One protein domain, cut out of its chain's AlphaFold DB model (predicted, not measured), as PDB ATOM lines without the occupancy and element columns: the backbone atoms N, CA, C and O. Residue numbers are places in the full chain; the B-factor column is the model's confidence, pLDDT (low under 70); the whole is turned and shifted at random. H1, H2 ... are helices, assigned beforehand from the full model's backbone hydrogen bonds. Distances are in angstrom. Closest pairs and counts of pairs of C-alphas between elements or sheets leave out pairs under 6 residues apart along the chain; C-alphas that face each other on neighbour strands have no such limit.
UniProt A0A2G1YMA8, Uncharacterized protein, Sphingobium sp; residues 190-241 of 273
ATOM      1  N   GLU A 190     -12.167 -19.113  -6.853       91.50
ATOM      2  CA  GLU A 190     -12.813 -17.797  -6.785       91.50
ATOM      3  C   GLU A 190     -12.006 -16.711  -7.508       91.50
ATOM      4  O   GLU A 190     -12.567 -15.861  -8.207       91.50
ATOM      5  N   ILE A 191     -10.678 -16.776  -7.404       90.31
ATOM      6  CA  ILE A 191      -9.764 -15.824  -8.037       90.31
ATOM      7  C   ILE A 191      -9.779 -16.020  -9.554       90.31
ATOM      8  O   ILE A 191      -9.944 -15.048 -10.296       90.31
ATOM      9  N   VAL A 192      -9.694 -17.266 -10.041       91.88
ATOM     10  CA  VAL A 192      -9.747 -17.533 -11.488       91.88
ATOM     11  C   VAL A 192     -11.105 -17.149 -12.086       91.88
ATOM     12  O   VAL A 192     -11.141 -16.591 -13.185       91.88
ATOM     13  N   GLN A 193     -12.215 -17.352 -11.362       93.50
ATOM     14  CA  GLN A 193     -13.546 -16.875 -11.768       93.50
ATOM     15  C   GLN A 193     -13.568 -15.353 -11.939       93.50
ATOM     16  O   GLN A 193     -13.985 -14.854 -12.987       93.50
ATOM     17  N   ARG A 194     -13.104 -14.616 -10.921       91.44
ATOM     18  CA  ARG A 194     -13.076 -13.149 -10.922       91.44
ATOM     19  C   ARG A 194     -12.223 -12.605 -12.069       91.44
ATOM     20  O   ARG A 194     -12.746 -11.873 -12.909       91.44
ATOM     21  N   HIS A 195     -10.965 -13.039 -12.171       90.00
ATOM     22  CA  HIS A 195     -10.043 -12.589 -13.224       90.00
ATOM     23  C   HIS A 195     -10.582 -12.922 -14.622       90.00
ATOM     24  O   HIS A 195     -10.450 -12.133 -15.558       90.00
ATOM     25  N   THR A 196     -11.224 -14.083 -14.784       91.94
ATOM     26  CA  THR A 196     -11.822 -14.466 -16.067       91.94
ATOM     27  C   THR A 196     -12.975 -13.540 -16.454       91.94
ATOM     28  O   THR A 196     -13.034 -13.093 -17.601       91.94
ATOM     29  N   LYS A 197     -13.870 -13.211 -15.513       92.19
ATOM     30  CA  LYS A 197     -14.972 -12.266 -15.758       92.19
ATOM     31  C   LYS A 197     -14.444 -10.885 -16.128       92.19
ATOM     32  O   LYS A 197     -14.898 -10.325 -17.119       92.19
ATOM     33  N   GLU A 198     -13.450 -10.371 -15.409       88.81
ATOM     34  CA  GLU A 198     -12.820  -9.079 -15.713       88.81
ATOM     35  C   GLU A 198     -12.234  -9.054 -17.138       88.81
ATOM     36  O   GLU A 198     -12.532  -8.150 -17.922       88.81
ATOM     37  N   LYS A 199     -11.485 -10.095 -17.531       87.88
ATOM     38  CA  LYS A 199     -10.886 -10.211 -18.877       87.88
ATOM     39  C   LYS A 199     -11.926 -10.312 -20.002       87.88
ATOM     40  O   LYS A 199     -11.665  -9.887 -21.133       87.88
ATOM     41  N   LEU A 200     -13.096 -10.885 -19.717       90.69
ATOM     42  CA  LEU A 200     -14.173 -11.091 -20.690       90.69
ATOM     43  C   LEU A 200     -15.255  -9.997 -20.662       90.69
ATOM     44  O   LEU A 200     -16.017  -9.900 -21.623       90.69
ATOM     45  N   ALA A 201     -15.303  -9.140 -19.638       88.12
ATOM     46  CA  ALA A 201     -16.329  -8.102 -19.479       88.12
ATOM     47  C   ALA A 201     -16.383  -7.132 -20.673       88.12
ATOM     48  O   ALA A 201     -17.453  -6.723 -21.106       88.12
ATOM     49  N   GLY A 202     -15.233  -6.825 -21.280       84.06
ATOM     50  CA  GLY A 202     -15.152  -6.007 -22.498       84.06
ATOM     51  C   GLY A 202     -15.417  -6.765 -23.808       84.06
ATOM     52  O   GLY A 202     -15.048  -6.267 -24.878       84.06
ATOM     53  N   ARG A 203     -15.930  -7.999 -23.739       87.00
ATOM     54  CA  ARG A 203     -16.147  -8.907 -24.885       87.00
ATOM     55  C   ARG A 203     -17.516  -9.591 -24.859       87.00
ATOM     56  O   ARG A 203     -18.023  -9.940 -25.921       87.00
ATOM     57  N   MET A 204     -18.100  -9.779 -23.678       89.12
ATOM     58  CA  MET A 204     -19.377 -10.463 -23.480       89.12
ATOM     59  C   MET A 204     -20.399  -9.530 -22.828       89.12
ATOM     60  O   MET A 204     -20.043  -8.698 -22.001       89.12
ATOM     61  N   LYS A 205     -21.675  -9.671 -23.207       85.94
ATOM     62  CA  LYS A 205     -22.779  -8.878 -22.633       85.94
ATOM     63  C   LYS A 205     -23.222  -9.396 -21.263       85.94
ATOM     64  O   LYS A 205     -23.629  -8.611 -20.416       85.94
ATOM     65  N   ASP A 206     -23.146 -10.706 -21.070       91.81
ATOM     66  CA  ASP A 206     -23.482 -11.412 -19.841       91.81
ATOM     67  C   ASP A 206     -22.646 -12.698 -19.735       91.81
ATOM     68  O   ASP A 206     -21.954 -13.086 -20.678       91.81
ATOM     69  N   PHE A 207     -22.718 -13.349 -18.575       94.00
ATOM     70  CA  PHE A 207     -22.005 -14.590 -18.267       94.00
ATOM     71  C   PHE A 207     -22.967 -15.758 -18.006       94.00
ATOM     72  O   PHE A 207     -22.666 -16.635 -17.199       94.00
ATOM     73  N   SER A 208     -24.144 -15.761 -18.644       93.81
ATOM     74  CA  SER A 208     -25.045 -16.916 -18.591       93.81
ATOM     75  C   SER A 208     -24.403 -18.139 -19.255       93.81
ATOM     76  O   SER A 208     -23.567 -18.012 -20.151       93.81
ATOM     77  N   GLU A 209     -24.795 -19.343 -18.835       92.75
ATOM     78  CA  GLU A 209     -24.234 -20.588 -19.378       92.75
ATOM     79  C   GLU A 209     -24.411 -20.695 -20.905       92.75
ATOM     80  O   GLU A 209     -23.499 -21.135 -21.606       92.75
ATOM     81  N   GLU A 210     -25.551 -20.238 -21.434       93.81
ATOM     82  CA  GLU A 210     -25.824 -20.183 -22.876       93.81
ATOM     83  C   GLU A 210     -24.851 -19.239 -23.600       93.81
ATOM     84  O   GLU A 210     -24.194 -19.648 -24.562       93.81
ATOM     85  N   SER A 211     -24.685 -18.010 -23.098       93.44
ATOM     86  CA  SER A 211     -23.740 -17.030 -23.650       93.44
ATOM     87  C   SER A 211     -22.297 -17.534 -23.614       93.44
ATOM     88  O   SER A 211     -21.553 -17.346 -24.578       93.44
ATOM     89  N   LEU A 212     -21.896 -18.208 -22.531       94.06
ATOM     90  CA  LEU A 212     -20.572 -18.816 -22.391       94.06
ATOM     91  C   LEU A 212     -20.344 -19.908 -23.439       94.06
ATOM     92  O   LEU A 212     -19.350 -19.860 -24.168       94.06
ATOM     93  N   LYS A 213     -21.263 -20.873 -23.560       92.69
ATOM     94  CA  LYS A 213     -21.149 -21.963 -24.543       92.69
ATOM     95  C   LYS A 213     -21.069 -21.424 -25.967       92.69
ATOM     96  O   LYS A 213     -20.144 -21.786 -26.691       92.69
ATOM     97  N   LYS A 214     -21.941 -20.477 -26.318       92.75
ATOM     98  CA  LYS A 214     -21.930 -19.828 -27.630       92.75
ATOM     99  C   LYS A 214     -20.615 -19.096 -27.911       92.75
ATOM    100  O   LYS A 214     -20.002 -19.309 -28.949       92.75
ATOM    101  N   TYR A 215     -20.119 -18.291 -26.966       92.75
ATOM    102  CA  TYR A 215     -18.854 -17.565 -27.148       92.75
ATOM    103  C   TYR A 215     -17.653 -18.509 -27.328       92.75
ATOM    104  O   TYR A 215     -16.714 -18.207 -28.073       92.75
ATOM    105  N   LYS A 216     -17.680 -19.669 -26.658       91.12
ATOM    106  CA  LYS A 216     -16.680 -20.730 -26.829       91.12
ATOM    107  C   LYS A 216     -16.747 -21.356 -28.225       91.12
ATOM    108  O   LYS A 216     -15.695 -21.572 -28.825       91.12
ATOM    109  N   GLU A 217     -17.945 -21.633 -28.733       92.44
ATOM    110  CA  GLU A 217     -18.176 -22.184 -30.078       92.44
ATOM    111  C   GLU A 217     -17.736 -21.218 -31.182       92.44
ATOM    112  O   GLU A 217     -17.019 -21.623 -32.098       92.44
ATOM    113  N   ASP A 218     -18.048 -19.931 -31.027       92.12
ATOM    114  CA  ASP A 218     -17.662 -18.861 -31.956       92.12
ATOM    115  C   ASP A 218     -16.142 -18.587 -31.965       92.12
ATOM    116  O   ASP A 218     -15.646 -17.800 -32.775       92.12
ATOM    117  N   ARG A 219     -15.379 -19.220 -31.058       88.38
ATOM    118  CA  ARG A 219     -13.924 -19.054 -30.886       88.38
ATOM    119  C   ARG A 219     -13.487 -17.590 -30.803       88.38
ATOM    120  O   ARG A 219     -12.425 -17.215 -31.306       88.38
ATOM    121  N   GLY A 220     -14.274 -16.764 -30.113       82.12
ATOM    122  CA  GLY A 220     -13.944 -15.360 -29.881       82.12
ATOM    123  C   GLY A 220     -12.557 -15.167 -29.248       82.12
ATOM    124  O   GLY A 220     -11.977 -16.073 -28.637       82.12
ATOM    125  N   LYS A 221     -11.989 -13.960 -29.356       84.44
ATOM    126  CA  LYS A 221     -10.724 -13.626 -28.672       84.44
ATOM    127  C   LYS A 221     -10.864 -13.913 -27.166       84.44
ATOM    128  O   LYS A 221     -11.808 -13.435 -26.534       84.44
ATOM    129  N   GLY A 222      -9.941 -14.689 -26.596       84.25
ATOM    130  CA  GLY A 222      -9.992 -15.100 -25.185       84.25
ATOM    131  C   GLY A 222     -10.977 -16.234 -24.861       84.25
ATOM    132  O   GLY A 222     -11.191 -16.512 -23.687       84.25
ATOM    133  N   HIS A 223     -11.563 -16.918 -25.856       88.12
ATOM    134  CA  HIS A 223     -12.527 -18.010 -25.629       88.12
ATOM    135  C   HIS A 223     -11.987 -19.154 -24.756       88.12
ATOM    136  O   HIS A 223     -12.765 -19.840 -24.100       88.12
ATOM    137  N   HIS A 224     -10.668 -19.367 -24.712       87.44
ATOM    138  CA  HIS A 224     -10.057 -20.386 -23.857       87.44
ATOM    139  C   HIS A 224     -10.332 -20.141 -22.364       87.44
ATOM    140  O   HIS A 224     -10.407 -21.102 -21.604       87.44
ATOM    141  N   LEU A 225     -10.552 -18.885 -21.952       91.12
ATOM    142  CA  LEU A 225     -10.870 -18.528 -20.568       91.12
ATOM    143  C   LEU A 225     -12.280 -18.979 -20.159       91.12
ATOM    144  O   LEU A 225     -12.515 -19.275 -18.992       91.12
ATOM    145  N   VAL A 226     -13.212 -19.107 -21.111       92.81
ATOM    146  CA  VAL A 226     -14.615 -19.477 -20.843       92.81
ATOM    147  C   VAL A 226     -14.730 -20.786 -20.068       92.81
ATOM    148  O   VAL A 226     -15.633 -20.933 -19.249       92.81
ATOM    149  N   ARG A 227     -13.801 -21.729 -20.281       92.56
ATOM    150  CA  ARG A 227     -13.794 -23.014 -19.566       92.56
ATOM    151  C   ARG A 227     -13.819 -22.838 -18.048       92.56
ATOM    152  O   ARG A 227     -14.451 -23.640 -17.377       92.56
ATOM    153  N   PHE A 228     -13.181 -21.787 -17.525       93.19
ATOM    154  CA  PHE A 228     -13.134 -21.538 -16.091       93.19
ATOM    155  C   PHE A 228     -14.520 -21.188 -15.552       93.19
ATOM    156  O   PHE A 228     -14.920 -21.739 -14.538       93.19
ATOM    157  N   LEU A 229     -15.303 -20.384 -16.276       94.50
ATOM    158  CA  LEU A 229     -16.670 -20.010 -15.889       94.50
ATOM    159  C   LEU A 229     -17.701 -21.136 -16.071       94.50
ATOM    160  O   LEU A 229     -18.826 -21.001 -15.605       94.50
ATOM    161  N   LEU A 230     -17.333 -22.224 -16.753       94.38
ATOM    162  CA  LEU A 230     -18.208 -23.375 -17.001       94.38
ATOM    163  C   LEU A 230     -18.055 -24.500 -15.967       94.38
ATOM    164  O   LEU A 230     -18.792 -25.482 -16.042       94.38
ATOM    165  N   TYR A 231     -17.120 -24.394 -15.017       93.94
ATOM    166  CA  TYR A 231     -17.097 -25.326 -13.889       93.94
ATOM    167  C   TYR A 231     -18.316 -25.071 -12.985       93.94
ATOM    168  O   TYR A 231     -18.540 -23.921 -12.606       93.94
ATOM    169  N   PRO A 232     -19.086 -26.113 -12.617       92.56
ATOM    170  CA  PRO A 232     -20.280 -25.952 -11.786       92.56
ATOM    171  C   PRO A 232     -19.948 -25.508 -10.355       92.56
ATOM    172  O   PRO A 232     -20.732 -24.796  -9.735       92.56
ATOM    173  N   ASP A 233     -18.787 -25.914  -9.840       94.06
ATOM    174  CA  ASP A 233     -18.315 -25.610  -8.494       94.06
ATOM    175  C   ASP A 233     -16.783 -25.763  -8.383       94.06
ATOM    176  O   ASP A 233     -16.093 -26.184  -9.322       94.06
ATOM    177  N   ALA A 234     -16.250 -25.421  -7.207       93.88
ATOM    178  CA  ALA A 234     -14.830 -25.545  -6.893       93.88
ATOM    179  C   ALA A 234     -14.343 -27.005  -6.923       93.88
ATOM    180  O   ALA A 234     -13.218 -27.271  -7.342       93.88
ATOM    181  N   GLN A 235     -15.185 -27.968  -6.529       94.12
ATOM    182  CA  GLN A 235     -14.818 -29.385  -6.503       94.12
ATOM    183  C   GLN A 235     -14.565 -29.919  -7.919       94.12
ATOM    184  O   GLN A 235     -13.603 -30.662  -8.130       94.12
ATOM    185  N   ALA A 236     -15.385 -29.527  -8.894       94.06
ATOM    186  CA  ALA A 236     -15.195 -29.859 -10.299       94.06
ATOM    187  C   ALA A 236     -13.927 -29.208 -10.871       94.06
ATOM    188  O   ALA A 236     -13.190 -29.858 -11.617       94.06
ATOM    189  N   TYR A 237     -13.640 -27.957 -10.492       94.62
ATOM    190  CA  TYR A 237     -12.409 -27.266 -10.880       94.62
ATOM    191  C   TYR A 237     -11.163 -27.983 -10.355       94.62
ATOM    192  O   TYR A 237     -10.347 -28.445 -11.153       94.62
ATOM    193  N   TYR A 238     -11.046 -28.169  -9.039       92.94
ATOM    194  CA  TYR A 238      -9.895 -28.844  -8.429       92.94
ATOM    195  C   TYR A 238      -9.803 -30.323  -8.827       92.94
ATOM    196  O   TYR A 238      -8.715 -30.874  -8.991       92.94
ATOM    197  N   GLY A 239     -10.944 -30.966  -9.092       92.69
ATOM    198  CA  GLY A 239     -11.009 -32.312  -9.656       92.69
ATOM    199  C   GLY A 239     -10.282 -32.454 -10.996       92.69
ATOM    200  O   GLY A 239      -9.752 -33.530 -11.272       92.69
ATOM    201  N   SER A 240     -10.189 -31.382 -11.793       91.31
ATOM    202  CA  SER A 240      -9.493 -31.414 -13.087       91.31
ATOM    203  C   SER A 240      -7.965 -31.515 -12.986       91.31
ATOM    204  O   SER A 240      -7.335 -31.935 -13.948       91.31
ATOM    205  N   PHE A 241      -7.387 -31.249 -11.809       91.62
ATOM    206  CA  PHE A 241      -5.943 -31.340 -11.555       91.62
ATOM    207  C   PHE A 241      -5.514 -32.725 -11.028       91.62
ATOM    208  O   PHE A 241      -4.331 -33.055 -11.026       91.62
TER     209      PHE A 241
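What this domain is: This is residues 190 to 241 of the 273 residues of an uncharacterized protein of Sphingobium sp (UniProt A0A2G1YMA8). H3 is the middle piece, with H1 packed on one side of it, H2 on another, and small H4 beyond its end. The printed part has 52 residues with four named helices, H1 to H4, and no named strand: all helix. It is compact, radius of gyration of the C-alphas 10.7 A, spanning 27 by 20 by 17 A.

How they stand to each other: Start at H1, residues 190 to 201; its residues 192 to 197 alone touch H3, residues 223 to 229, closest at C-alphas 193 and 229, 6.0 A, a steep tilt of 41 degrees, opposite ways. H2, residues 209 to 217, and H3 form a hairpin, touching closest at C-alphas 216 and 223, 5.1 A, a shallow tilt of 26 degrees. H4, residues 234 to 239, is close to H3 but not clearly touching, C-alphas 228 and 237 being closest at 7.8 A. Every O i to N i+4 pair is within hydrogen-bond range in H1, H2 and H4; H3 has 0 of 3, but 3 of 4 O i to N i+3 pairs.

Where its parts are: Find C-alpha 190 at (-12.813, -17.797, -6.785); H1 runs 16.4 A from there, H2 12.4 A, H3 10.8 A, and H4 8.2 A to C-alpha 239 at (-11.009, -32.312, -9.656).

The domain as a whole: The printed part has no cut and no long link; no printed residue is under 70 in pLDDT.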